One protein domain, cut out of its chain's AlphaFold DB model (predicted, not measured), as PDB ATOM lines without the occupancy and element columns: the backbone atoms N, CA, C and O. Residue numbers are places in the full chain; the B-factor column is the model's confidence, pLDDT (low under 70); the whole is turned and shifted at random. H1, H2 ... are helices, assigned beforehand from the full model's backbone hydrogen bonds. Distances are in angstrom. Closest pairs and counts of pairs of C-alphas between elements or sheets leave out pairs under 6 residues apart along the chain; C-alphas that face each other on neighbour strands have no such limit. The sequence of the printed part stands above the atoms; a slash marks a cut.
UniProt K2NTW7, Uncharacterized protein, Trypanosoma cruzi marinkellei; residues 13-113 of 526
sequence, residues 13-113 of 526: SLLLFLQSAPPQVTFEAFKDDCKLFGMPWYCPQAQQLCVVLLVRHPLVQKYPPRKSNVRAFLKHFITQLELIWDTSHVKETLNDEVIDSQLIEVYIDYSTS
ATOM      1  N   SER A  13     300.497 220.507 217.220       94.50
ATOM      2  CA  SER A  13     300.948 219.336 216.460       94.50
ATOM      3  C   SER A  13     302.467 219.216 216.407       94.50
ATOM      4  O   SER A  13     302.987 218.116 216.578       94.50
ATOM      5  N   LEU A  14     303.193 220.330 216.262       94.12
ATOM      6  CA  LEU A  14     304.655 220.332 216.257       94.12
ATOM      7  C   LEU A  14     305.215 219.908 217.618       94.12
ATOM      8  O   LEU A  14     306.135 219.091 217.667       94.12
ATOM      9  N   LEU A  15     304.654 220.418 218.718       91.88
ATOM     10  CA  LEU A  15     305.089 220.044 220.068       91.88
ATOM     11  C   LEU A  15     304.898 218.545 220.326       91.88
ATOM     12  O   LEU A  15     305.833 217.862 220.742       91.88
ATOM     13  N   LEU A  16     303.715 218.016 220.008       91.81
ATOM     14  CA  LEU A  16     303.408 216.592 220.150       91.81
ATOM     15  C   LEU A  16     304.294 215.725 219.246       91.81
ATOM     16  O   LEU A  16     304.822 214.696 219.677       91.81
ATOM     17  N   PHE A  17     304.520 216.159 218.007       93.94
ATOM     18  CA  PHE A  17     305.381 215.459 217.060       93.94
ATOM     19  C   PHE A  17     306.830 215.366 217.564       93.94
ATOM     20  O   PHE A  17     307.410 214.278 217.591       93.94
ATOM     21  N   LEU A  18     307.389 216.478 218.050       92.19
ATOM     22  CA  LEU A  18     308.727 216.558 218.649       92.19
ATOM     23  C   LEU A  18     308.887 215.687 219.905       92.19
ATOM     24  O   LEU A  18     309.981 215.201 220.197       92.19
ATOM     25  N   GLN A  19     307.801 215.437 220.632       91.62
ATOM     26  CA  GLN A  19     307.777 214.567 221.812       91.62
ATOM     27  C   GLN A  19     307.538 213.085 221.469       91.62
ATOM     28  O   GLN A  19     307.497 212.234 222.367       91.62
ATOM     29  N   SER A  20     307.442 212.749 220.175       90.94
ATOM     30  CA  SER A  20     307.074 211.420 219.675       90.94
ATOM     31  C   SER A  20     305.737 210.932 220.243       90.94
ATOM     32  O   SER A  20     305.628 209.807 220.737       90.94
ATOM     33  N   ALA A  21     304.729 211.801 220.200       90.25
ATOM     34  CA  ALA A  21     303.364 211.466 220.564       90.25
ATOM     35  C   ALA A  21     302.739 210.383 219.677       90.25
ATOM     36  O   ALA A  21     303.147 210.257 218.514       90.25
ATOM     37  N   PRO A  22     301.733 209.631 220.183       92.88
ATOM     38  CA  PRO A  22     300.957 208.713 219.372       92.88
ATOM     39  C   PRO A  22     300.454 209.409 218.100       92.88
ATOM     40  O   PRO A  22     299.867 210.491 218.200       92.88
ATOM     41  N   PRO A  23     300.634 208.786 216.921       94.62
ATOM     42  CA  PRO A  23     300.231 209.325 215.624       94.62
ATOM     43  C   PRO A  23     298.850 209.983 215.591       94.62
ATOM     44  O   PRO A  23     298.704 211.067 215.040       94.62
ATOM     45  N   GLN A  24     297.857 209.350 216.215       95.44
ATOM     46  CA  GLN A  24     296.471 209.813 216.238       95.44
ATOM     47  C   GLN A  24     296.316 211.115 217.031       95.44
ATOM     48  O   GLN A  24     295.609 212.017 216.601       95.44
ATOM     49  N   VAL A  25     297.001 211.231 218.172       93.56
ATOM     50  CA  VAL A  25     296.941 212.430 219.025       93.56
ATOM     51  C   VAL A  25     297.601 213.607 218.309       93.56
ATOM     52  O   VAL A  25     297.023 214.689 218.228       93.56
ATOM     53  N   THR A  26     298.774 213.379 217.714       95.50
ATOM     54  CA  THR A  26     299.462 214.383 216.892       95.50
ATOM     55  C   THR A  26     298.613 214.819 215.702       95.50
ATOM     56  O   THR A  26     298.573 216.001 215.371       95.50
ATOM     57  N   PHE A  27     297.927 213.872 215.058       97.75
ATOM     58  CA  PHE A  27     297.089 214.143 213.897       97.75
ATOM     59  C   PHE A  27     295.835 214.951 214.247       97.75
ATOM     60  O   PHE A  27     295.521 215.909 213.545       97.75
ATOM     61  N   GLU A  28     295.151 214.649 215.352       97.00
ATOM     62  CA  GLU A  28     294.022 215.475 215.801       97.00
ATOM     63  C   GLU A  28     294.467 216.898 216.162       97.00
ATOM     64  O   GLU A  28     293.831 217.862 215.733       97.00
ATOM     65  N   ALA A  29     295.615 217.059 216.829       94.38
ATOM     66  CA  ALA A  29     296.186 218.384 217.060       94.38
ATOM     67  C   ALA A  29     296.533 219.108 215.748       94.38
ATOM     68  O   ALA A  29     296.322 220.312 215.635       94.38
ATOM     69  N   PHE A  30     297.014 218.386 214.731       97.50
ATOM     70  CA  PHE A  30     297.290 218.959 213.413       97.50
ATOM     71  C   PHE A  30     296.012 219.433 212.709       97.50
ATOM     72  O   PHE A  30     296.003 220.498 212.088       97.50
ATOM     73  N   LYS A  31     294.906 218.692 212.841       97.12
ATOM     74  CA  LYS A  31     293.594 219.124 212.337       97.12
ATOM     75  C   LYS A  31     293.133 220.405 213.016       97.12
ATOM     76  O   LYS A  31     292.581 221.274 212.344       97.12
ATOM     77  N   ASP A  32     293.345 220.522 214.321       94.75
ATOM     78  CA  ASP A  32     293.006 221.730 215.067       94.75
ATOM     79  C   ASP A  32     293.889 222.916 214.663       94.75
ATOM     80  O   ASP A  32     293.356 223.991 214.394       94.75
ATOM     81  N   ASP A  33     295.197 222.708 214.483       93.38
ATOM     82  CA  ASP A  33     296.101 223.726 213.939       93.38
ATOM     83  C   ASP A  33     295.631 224.192 212.544       93.38
ATOM     84  O   ASP A  33     295.529 225.390 212.294       93.38
ATOM     85  N   CYS A  34     295.242 223.277 211.646       94.81
ATOM     86  CA  CYS A  34     294.689 223.625 210.329       94.81
ATOM     87  C   CYS A  34     293.412 224.480 210.430       94.81
ATOM     88  O   CYS A  34     293.276 225.482 209.722       94.81
ATOM     89  N   LYS A  35     292.491 224.131 211.342       94.44
ATOM     90  CA  LYS A  35     291.265 224.915 211.578       94.44
ATOM     91  C   LYS A  35     291.582 226.338 212.036       94.44
ATOM     92  O   LYS A  35     290.908 227.263 211.590       94.44
ATOM     93  N   LEU A  36     292.599 226.525 212.883       91.06
ATOM     94  CA  LEU A  36     293.038 227.855 213.327       91.06
ATOM     95  C   LEU A  36     293.527 228.725 212.159       91.06
ATOM     96  O   LEU A  36     293.346 229.940 212.186       91.06
ATOM     97  N   PHE A  37     294.077 228.112 211.108       90.00
ATOM     98  CA  PHE A  37     294.450 228.791 209.863       90.00
ATOM     99  C   PHE A  37     293.311 228.884 208.834       90.00
ATOM    100  O   PHE A  37     293.537 229.340 207.714       90.00
ATOM    101  N   GLY A  38     292.092 228.454 209.176       93.44
ATOM    102  CA  GLY A  38     290.946 228.472 208.266       93.44
ATOM    103  C   GLY A  38     291.082 227.512 207.080       93.44
ATOM    104  O   GLY A  38     290.436 227.728 206.056       93.44
ATOM    105  N   MET A  39     291.911 226.467 207.194       93.94
ATOM    106  CA  MET A  39     292.120 225.480 206.134       93.94
ATOM    107  C   MET A  39     291.573 224.097 206.532       93.94
ATOM    108  O   MET A  39     291.820 223.632 207.648       93.94
ATOM    109  N   PRO A  40     290.841 223.396 205.646       94.06
ATOM    110  CA  PRO A  40     290.516 221.992 205.864       94.06
ATOM    111  C   PRO A  40     291.793 221.148 205.870       94.06
ATOM    112  O   PRO A  40     292.609 221.249 204.962       94.06
ATOM    113  N   TRP A  41     291.949 220.272 206.858       94.94
ATOM    114  CA  TRP A  41     293.167 219.469 207.039       94.94
ATOM    115  C   TRP A  41     293.516 218.549 205.856       94.94
ATOM    116  O   TRP A  41     294.657 218.116 205.731       94.94
ATOM    117  N   TYR A  42     292.534 218.225 205.011       93.25
ATOM    118  CA  TYR A  42     292.689 217.328 203.866       93.25
ATOM    119  C   TYR A  42     293.098 218.047 202.570       93.25
ATOM    120  O   TYR A  42     293.447 217.381 201.596       93.25
ATOM    121  N   CYS A  43     293.046 219.385 202.514       91.69
ATOM    122  CA  CYS A  43     293.375 220.107 201.285       91.69
ATOM    123  C   CYS A  43     294.880 220.012 200.951       91.69
ATOM    124  O   CYS A  43     295.694 219.823 201.861       91.69
ATOM    125  N   PRO A  44     295.287 220.190 199.679       92.31
ATOM    126  CA  PRO A  44     296.698 220.116 199.283       92.31
ATOM    127  C   PRO A  44     297.614 221.043 200.097       92.31
ATOM    128  O   PRO A  44     298.710 220.656 200.496       92.31
ATOM    129  N   GLN A  45     297.142 222.246 200.433       94.06
ATOM    130  CA  GLN A  45     297.892 223.210 201.243       94.06
ATOM    131  C   GLN A  45     298.164 222.686 202.659       94.06
ATOM    132  O   GLN A  45     299.254 222.899 203.188       94.06
ATOM    133  N   ALA A  46     297.211 221.973 203.265       95.62
ATOM    134  CA  ALA A  46     297.403 221.352 204.570       95.62
ATOM    135  C   ALA A  46     298.382 220.168 204.490       95.62
ATOM    136  O   ALA A  46     299.246 220.026 205.355       95.62
ATOM    137  N   GLN A  47     298.328 219.361 203.427       96.50
ATOM    138  CA  GLN A  47     299.291 218.272 203.213       96.50
ATOM    139  C   GLN A  47     300.731 218.808 203.090       96.50
ATOM    140  O   GLN A  47     301.638 218.324 203.771       96.50
ATOM    141  N   GLN A  48     300.932 219.883 202.319       95.25
ATOM    142  CA  GLN A  48     302.223 220.571 202.208       95.25
ATOM    143  C   GLN A  48     302.662 221.198 203.536       95.25
ATOM    144  O   GLN A  48     303.826 221.074 203.929       95.25
ATOM    145  N   LEU A  49     301.731 221.830 204.261       95.81
ATOM    146  CA  LEU A  49     301.994 222.386 205.586       95.81
ATOM    147  C   LEU A  49     302.471 221.303 206.553       95.81
ATOM    148  O   LEU A  49     303.445 221.530 207.257       95.81
ATOM    149  N   CYS A  50     301.848 220.124 206.567       97.50
ATOM    150  CA  CYS A  50     302.281 219.001 207.397       97.50
ATOM    151  C   CYS A  50     303.738 218.613 207.115       97.50
ATOM    152  O   CYS A  50     304.530 218.464 208.046       97.50
ATOM    153  N   VAL A  51     304.119 218.479 205.840       97.12
ATOM    154  CA  VAL A  51     305.497 218.133 205.460       97.12
ATOM    155  C   VAL A  51     306.479 219.202 205.943       97.12
ATOM    156  O   VAL A  51     307.494 218.872 206.558       97.12
ATOM    157  N   VAL A  52     306.178 220.481 205.713       96.06
ATOM    158  CA  VAL A  52     307.052 221.595 206.112       96.06
ATOM    159  C   VAL A  52     307.133 221.737 207.635       96.06
ATOM    160  O   VAL A  52     308.227 221.869 208.183       96.06
ATOM    161  N   LEU A  53     305.991 221.687 208.319       94.94
ATOM    162  CA  LEU A  53     305.867 221.936 209.752       94.94
ATOM    163  C   LEU A  53     306.338 220.760 210.602       94.94
ATOM    164  O   LEU A  53     306.926 220.992 211.649       94.94
ATOM    165  N   LEU A  54     306.065 219.518 210.201       95.88
ATOM    166  CA  LEU A  54     306.317 218.352 211.051       95.88
ATOM    167  C   LEU A  54     307.528 217.545 210.600       95.88
ATOM    168  O   LEU A  54     308.200 216.977 211.446       95.88
ATOM    169  N   VAL A  55     307.869 217.515 209.309       95.00
ATOM    170  CA  VAL A  55     308.984 216.674 208.836       95.00
ATOM    171  C   VAL A  55     310.225 217.485 208.481       95.00
ATOM    172  O   VAL A  55     311.333 217.147 208.893       95.00
ATOM    173  N   ARG A  56     310.057 218.588 207.751       95.44
ATOM    174  CA  ARG A  56     311.162 219.446 207.294       95.44
ATOM    175  C   ARG A  56     311.458 220.609 208.241       95.44
ATOM    176  O   ARG A  56     312.288 221.458 207.926       95.44
ATOM    177  N   HIS A  57     310.817 220.649 209.406       95.50
ATOM    178  CA  HIS A  57     311.053 221.701 210.383       95.50
ATOM    179  C   HIS A  57     312.513 221.683 210.866       95.50
ATOM    180  O   HIS A  57     313.022 220.609 211.201       95.50
ATOM    181  N   PRO A  58     313.196 222.839 210.996       94.81
ATOM    182  CA  PRO A  58     314.614 222.876 211.364       94.81
ATOM    183  C   PRO A  58     314.946 222.144 212.672       94.81
ATOM    184  O   PRO A  58     315.987 221.498 212.777       94.81
ATOM    185  N   LEU A  59     314.054 222.199 213.672       92.19
ATOM    186  CA  LEU A  59     314.234 221.434 214.916       92.19
ATOM    187  C   LEU A  59     314.119 219.924 214.705       92.19
ATOM    188  O   LEU A  59     314.877 219.191 215.323       92.19
ATOM    189  N   VAL A  60     313.217 219.472 213.834       94.38
ATOM    190  CA  VAL A  60     313.034 218.047 213.524       94.38
ATOM    191  C   VAL A  60     314.241 217.525 212.755       94.38
ATOM    192  O   VAL A  60     314.738 216.447 213.049       94.38
ATOM    193  N   GLN A  61     314.788 218.312 211.829       92.88
ATOM    194  CA  GLN A  61     316.012 217.943 211.115       92.88
ATOM    195  C   GLN A  61     317.229 217.879 212.046       92.88
ATOM    196  O   GLN A  61     318.061 216.983 211.928       92.88
ATOM    197  N   LYS A  62     317.332 218.819 212.993       93.00
ATOM    198  CA  LYS A  62     318.436 218.872 213.957       93.00
ATOM    199  C   LYS A  62     318.327 217.804 215.052       93.00
ATOM    200  O   LYS A  62     319.344 217.268 215.483       93.00
ATOM    201  N   TYR A  63     317.111 217.532 215.513       93.38
ATOM    202  CA  TYR A  63     316.789 216.622 216.610       93.38
ATOM    203  C   TYR A  63     315.657 215.682 216.172       93.38
ATOM    204  O   TYR A  63     314.507 215.861 216.578       93.38
ATOM    205  N   PRO A  64     315.957 214.693 215.313       92.94
ATOM    206  CA  PRO A  64     314.933 213.850 214.711       92.94
ATOM    207  C   PRO A  64     314.188 213.003 215.754       92.94
ATOM    208  O   PRO A  64     314.826 212.274 216.526       92.94
ATOM    209  N   PRO A  65     312.838 213.034 215.749       92.62
ATOM    210  CA  PRO A  65     312.018 212.075 216.474       92.62
ATOM    211  C   PRO A  65     312.256 210.645 215.983       92.62
ATOM    212  O   PRO A  65     312.896 210.396 214.958       92.62
ATOM    213  N   ARG A  66     311.695 209.670 216.701       89.94
ATOM    214  CA  ARG A  66     311.808 208.258 216.316       89.94
ATOM    215  C   ARG A  66     311.254 208.040 214.903       89.94
ATOM    216  O   ARG A  66     310.064 208.256 214.678       89.94
ATOM    217  N   LYS A  67     312.076 207.516 213.983       89.94
ATOM    218  CA  LYS A  67     311.676 207.237 212.588       89.94
ATOM    219  C   LYS A  67     310.378 206.440 212.486       89.94
ATOM    220  O   LYS A  67     309.501 206.792 211.706       89.94
ATOM    221  N   SER A  68     310.219 205.393 213.300       90.19
ATOM    222  CA  SER A  68     308.997 204.582 213.286       90.19
ATOM    223  C   SER A  68     307.753 205.366 213.710       90.19
ATOM    224  O   SER A  68     306.676 205.084 213.189       90.19
ATOM    225  N   ASN A  69     307.889 206.366 214.590       91.88
ATOM    226  CA  ASN A  69     306.792 207.258 214.965       91.88
ATOM    227  C   ASN A  69     306.442 208.213 213.821       91.88
ATOM    228  O   ASN A  69     305.268 208.364 213.502       91.88
ATOM    229  N   VAL A  70     307.455 208.789 213.160       94.62
ATOM    230  CA  VAL A  70     307.263 209.630 211.966       94.62
ATOM    231  C   VAL A  70     306.552 208.841 210.865       94.62
ATOM    232  O   VAL A  70     305.512 209.268 210.373       94.62
ATOM    233  N   ARG A  71     307.040 207.635 210.548       94.94
ATOM    234  CA  ARG A  71     306.416 206.733 209.571       94.94
ATOM    235  C   ARG A  71     304.971 206.395 209.941       94.94
ATOM    236  O   ARG A  71     304.104 206.409 209.076       94.94
ATOM    237  N   ALA A  72     304.707 206.079 211.209       95.38
ATOM    238  CA  ALA A  72     303.362 205.749 211.673       95.38
ATOM    239  C   ALA A  72     302.406 206.950 211.592       95.38
ATOM    240  O   ALA A  72     301.250 206.773 211.218       95.38
ATOM    241  N   PHE A  73     302.890 208.160 211.887       97.88
ATOM    242  CA  PHE A  73     302.147 209.403 211.696       97.88
ATOM    243  C   PHE A  73     301.806 209.653 210.226       97.88
ATOM    244  O   PHE A  73     300.635 209.826 209.901       97.88
ATOM    245  N   LEU A  74     302.797 209.590 209.331       98.00
ATOM    246  CA  LEU A  74     302.588 209.800 207.896       98.00
ATOM    247  C   LEU A  74     301.623 208.767 207.309       98.00
ATOM    248  O   LEU A  74     300.680 209.137 206.616       98.00
ATOM    249  N   LYS A  75     301.795 207.485 207.662       97.50
ATOM    250  CA  LYS A  75     300.866 206.419 207.270       97.50
ATOM    251  C   LYS A  75     299.450 206.707 207.759       97.50
ATOM    252  O   LYS A  75     298.506 206.550 206.999       97.50
ATOM    253  N   HIS A  76     299.301 207.124 209.018       97.88
ATOM    254  CA  HIS A  76     297.991 207.452 209.566       97.88
ATOM    255  C   HIS A  76     297.338 208.607 208.803       97.88
ATOM    256  O   HIS A  76     296.180 208.477 208.422       97.88
ATOM    257  N   PHE A  77     298.075 209.685 208.521       97.81
ATOM    258  CA  PHE A  77     297.558 210.813 207.747       97.81
ATOM    259  C   PHE A  77     297.121 210.377 206.338       97.81
ATOM    260  O   PHE A  77     295.981 210.625 205.952       97.81
ATOM    261  N   ILE A  78     297.970 209.644 205.612       96.56
ATOM    262  CA  ILE A  78     297.648 209.094 204.284       96.56
ATOM    263  C   ILE A  78     296.360 208.260 204.332       96.56
ATOM    264  O   ILE A  78     295.431 208.525 203.575       96.56
ATOM    265  N   THR A  79     296.236 207.341 205.293       95.56
ATOM    266  CA  THR A  79     295.017 206.534 205.460       95.56
ATOM    267  C   THR A  79     293.776 207.385 205.741       95.56
ATOM    268  O   THR A  79     292.683 207.053 205.292       95.56
ATOM    269  N   GLN A  80     293.899 208.491 206.480       95.38
ATOM    270  CA  GLN A  80     292.763 209.388 206.718       95.38
ATOM    271  C   GLN A  80     292.339 210.135 205.442       95.38
ATOM    272  O   GLN A  80     291.142 210.341 205.242       95.38
ATOM    273  N   LEU A  81     293.284 210.506 204.570       93.25
ATOM    274  CA  LEU A  81     292.982 211.098 203.260       93.25
ATOM    275  C   LEU A  81     292.246 210.102 202.351       93.25
ATOM    276  O   LEU A  81     291.221 210.454 201.770       93.25
ATOM    277  N   GLU A  82     292.720 208.853 202.295       91.31
ATOM    278  CA  GLU A  82     292.094 207.763 201.527       91.31
ATOM    279  C   GLU A  82     290.637 207.524 201.968       91.31
ATOM    280  O   GLU A  82     289.727 207.478 201.141       91.31
ATOM    281  N   LEU A  83     290.386 207.472 203.282       90.50
ATOM    282  CA  LEU A  83     289.041 207.263 203.834       90.50
ATOM    283  C   LEU A  83     288.067 208.408 203.518       90.50
ATOM    284  O   LEU A  83     286.880 208.165 203.278       90.50
ATOM    285  N   ILE A  84     288.533 209.662 203.528       85.31
ATOM    286  CA  ILE A  84     287.690 210.800 203.130       85.31
ATOM    287  C   ILE A  84     287.317 210.699 201.657       85.31
ATOM    288  O   ILE A  84     286.173 210.978 201.297       85.31
ATOM    289  N   TRP A  85     288.260 210.300 200.809       76.81
ATOM    290  CA  TRP A  85     288.017 210.187 199.379       76.81
ATOM    291  C   TRP A  85     286.987 209.105 199.048       76.81
ATOM    292  O   TRP A  85     286.074 209.345 198.259       76.81
ATOM    293  N   ASP A  86     287.062 207.955 199.720       75.19
ATOM    294  CA  ASP A  86     286.113 206.855 199.523       75.19
ATOM    295  C   ASP A  86     284.689 207.187 199.998       75.19
ATOM    296  O   ASP A  86     283.710 206.647 199.479       75.19
ATOM    297  N   THR A  87     284.555 208.085 200.976       72.12
ATOM    298  CA  THR A  87     283.261 208.460 201.575       72.12
ATOM    299  C   THR A  87     282.626 209.698 200.949       72.12
ATOM    300  O   THR A  87     281.431 209.942 201.127       72.12
ATOM    301  N   SER A  88     283.393 210.477 200.192       61.19
ATOM    302  CA  SER A  88     282.926 211.719 199.591       61.19
ATOM    303  C   SER A  88     282.360 211.464 198.190       61.19
ATOM    304  O   SER A  88     283.072 211.022 197.294       61.19
ATOM    305  N   HIS A  89     281.117 211.883 197.925       55.09
ATOM    306  CA  HIS A  89     280.591 212.055 196.553       55.09
ATOM    307  C   HIS A  89     281.329 213.160 195.752       55.09
ATOM    308  O   HIS A  89     280.892 213.565 194.681       55.09
ATOM    309  N   VAL A  90     282.472 213.642 196.251       53.47
ATOM    310  CA  VAL A  90     283.314 214.726 195.720       53.47
ATOM    311  C   VAL A  90     284.304 214.170 194.680       53.47
ATOM    312  O   VAL A  90     285.456 214.579 194.611       53.47
ATOM    313  N   LYS A  91     283.864 213.213 193.855       54.31
ATOM    314  CA  LYS A  91     284.659 212.711 192.719       54.31
ATOM    315  C   LYS A  91     284.649 213.660 191.519       54.31
ATOM    316  O   LYS A  91     285.477 213.514 190.634       54.31
ATOM    317  N   GLU A  92     283.726 214.622 191.475       52.09
ATOM    318  CA  GLU A  92     283.472 215.416 190.262       52.09
ATOM    319  C   GLU A  92     284.207 216.768 190.196       52.09
ATOM    320  O   GLU A  92     284.150 217.426 189.161       52.09
ATOM    321  N   THR A  93     284.914 217.210 191.247       51.19
ATOM    322  CA  THR A  93     285.450 218.594 191.307       51.19
ATOM    323  C   THR A  93     286.930 218.746 191.668       51.19
ATOM    324  O   THR A  93     287.401 219.877 191.767       51.19
ATOM    325  N   LEU A  94     287.686 217.665 191.870       52.47
ATOM    326  CA  LEU A  94     289.104 217.735 192.248       52.47
ATOM    327  C   LEU A  94     289.953 216.909 191.272       52.47
ATOM    328  O   LEU A  94     289.539 215.824 190.877       52.47
ATOM    329  N   ASN A  95     291.108 217.455 190.869       56.47
ATOM    330  CA  ASN A  95     292.120 216.784 190.040       56.47
ATOM    331  C   ASN A  95     292.443 215.368 190.560       56.47
ATOM    332  O   ASN A  95     292.363 215.120 191.760       56.47
ATOM    333  N   ASP A  96     292.893 214.488 189.659       57.66
ATOM    334  CA  ASP A  96     293.160 213.057 189.904       57.66
ATOM    335  C   ASP A  96     294.156 212.744 191.050       57.66
ATOM    336  O   ASP A  96     294.208 211.609 191.527       57.66
ATOM    337  N   GLU A  97     294.928 213.721 191.538       65.88
ATOM    338  CA  GLU A  97     295.874 213.542 192.647       65.88
ATOM    339  C   GLU A  97     295.271 213.982 193.991       65.88
ATOM    340  O   GLU A  97     295.319 215.145 194.392       65.88
ATOM    341  N   VAL A  98     294.707 213.004 194.704       78.38
ATOM    342  CA  VAL A  98     294.101 213.157 196.042       78.38
ATOM    343  C   VAL A  98     295.151 213.443 197.123       78.38
ATOM    344  O   VAL A  98     294.889 214.149 198.102       78.38
ATOM    345  N   ILE A  99     296.347 212.877 196.954       89.56
ATOM    346  CA  ILE A  99     297.434 212.936 197.928       89.56
ATOM    347  C   ILE A  99     298.614 213.660 197.290       89.56
ATOM    348  O   ILE A  99     299.082 213.269 196.223       89.56
ATOM    349  N   ASP A 100     299.088 214.707 197.957       92.38
ATOM    350  CA  ASP A 100     300.228 215.509 197.529       92.38
ATOM    351  C   ASP A 100     301.482 214.629 197.417       92.38
ATOM    352  O   ASP A 100     301.825 213.869 198.334       92.38
ATOM    353  N   SER A 101     302.181 214.739 196.285       93.25
ATOM    354  CA  SER A 101     303.354 213.920 195.982       93.25
ATOM    355  C   SER A 101     304.459 214.060 197.031       93.25
ATOM    356  O   SER A 101     305.088 213.061 197.372       93.25
ATOM    357  N   GLN A 102     304.641 215.241 197.638       94.88
ATOM    358  CA  GLN A 102     305.666 215.441 198.668       94.88
ATOM    359  C   GLN A 102     305.358 214.658 199.944       94.88
ATOM    360  O   GLN A 102     306.279 214.226 200.639       94.88
ATOM    361  N   LEU A 103     304.077 214.470 200.280       95.94
ATOM    362  CA  LEU A 103     303.681 213.665 201.435       95.94
ATOM    363  C   LEU A 103     304.015 212.185 201.203       95.94
ATOM    364  O   LEU A 103     304.554 211.526 202.098       95.94
ATOM    365  N   ILE A 104     303.741 211.684 199.994       95.56
ATOM    366  CA  ILE A 104     304.067 210.313 199.583       95.56
ATOM    367  C   ILE A 104     305.581 210.095 199.528       95.56
ATOM    368  O   ILE A 104     306.065 209.122 200.103       95.56
ATOM    369  N   GLU A 105     306.334 211.002 198.902       95.38
ATOM    370  CA  GLU A 105     307.801 210.943 198.821       95.38
ATOM    371  C   GLU A 105     308.426 210.826 200.212       95.38
ATOM    372  O   GLU A 105     309.179 209.896 200.492       95.38
ATOM    373  N   VAL A 106     308.026 211.702 201.135       95.31
ATOM    374  CA  VAL A 106     308.539 211.686 202.508       95.31
ATOM    375  C   VAL A 106     308.151 210.396 203.240       95.31
ATOM    376  O   VAL A 106     308.957 209.841 203.991       95.31
ATOM    377  N   TYR A 107     306.943 209.868 203.032       96.25
ATOM    378  CA  TYR A 107     306.566 208.571 203.596       96.25
ATOM    379  C   TYR A 107     307.432 207.423 203.052       96.25
ATOM    380  O   TYR A 107     307.845 206.550 203.826       96.25
ATOM    381  N   ILE A 108     307.733 207.426 201.750       94.75
ATOM    382  CA  ILE A 108     308.606 206.438 201.107       94.75
ATOM    383  C   ILE A 108     310.023 206.536 201.678       94.75
ATOM    384  O   ILE A 108     310.583 205.508 202.062       94.75
ATOM    385  N   ASP A 109     310.575 207.738 201.833       91.94
ATOM    386  CA  ASP A 109     311.910 207.956 202.406       91.94
ATOM    387  C   ASP A 109     312.025 207.361 203.821       91.94
ATOM    388  O   ASP A 109     312.952 206.607 204.141       91.94
ATOM    389  N   TYR A 110     311.033 207.619 204.679       89.69
ATOM    390  CA  TYR A 110     310.988 207.054 206.035       89.69
ATOM    391  C   TYR A 110     310.672 205.552 206.069       89.69
ATOM    392  O   TYR A 110     310.886 204.905 207.097       89.69
ATOM    393  N   SER A 111     310.153 204.987 204.979       88.69
ATOM    394  CA  SER A 111     309.842 203.558 204.869       88.69
ATOM    395  C   SER A 111     310.986 202.738 204.274       88.69
ATOM    396  O   SER A 111     311.102 201.557 204.589       88.69
ATOM    397  N   THR A 112     311.819 203.354 203.434       87.00
ATOM    398  CA  THR A 112     312.891 202.690 202.674       87.00
ATOM    399  C   THR A 112     314.286 202.965 203.221       87.00
ATOM    400  O   THR A 112     315.207 202.205 202.920       87.00
ATOM    401  N   SER A 113     314.460 204.001 204.049       76.81
ATOM    402  CA  SER A 113     315.729 204.259 204.732       76.81
ATOM    403  C   SER A 113     316.072 203.106 205.679       76.81
ATOM    404  O   SER A 113     315.590 203.034 206.809       76.81
TER     405      SER A 113
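Overview. This is residues 13 to 113 of the 526 residues of an uncharacterized protein of Trypanosoma cruzi marinkellei (UniProt K2NTW7). Helices H3, H5 and H6 make a loose up-and-down bundle, each running against the one before; the H1-H2 hairpin packs on H3 and H5 opposite H6, and residues 86 to 96 stick out. The 101 printed residues hold six named helices, H1 to H6 in order, and no named strand: all helix. It is compact, with radius of gyration of the C-alphas 13.4 A and spans of 42 by 32 by 21 A.

Arrangement. H1, residues 13 to 18, and H2, residues 23 to 36, form a hairpin; their closest C-alphas, Ser 13 and Phe 30, are 4.8 A apart. H3, residues 44 to 55, touches H1 with residues 53 to 54 alone, closest C-alphas Leu 54 and Leu 14, 5.8 A. H4, residues 58 to 62, touches no helix. H5, residues 67 to 87, touches H2 with residues 69 to 77 alone, closest C-alphas Phe 73 and Pro 23, 4.4 A. Every O i to N i+4 pair in the six helices is within hydrogen-bond range.

Along the chain. H1 begins at C-alpha 13 (300.948, 219.336, 216.460). H5 is 30.5 A long. H6, residues 101 to 112, ends at C-alpha 112 (312.891, 202.690, 202.674).

Size, cuts and confidence. The printed part has no cut. The H5 to H6 link is long; residues 88 to 97 have pLDDT under 70.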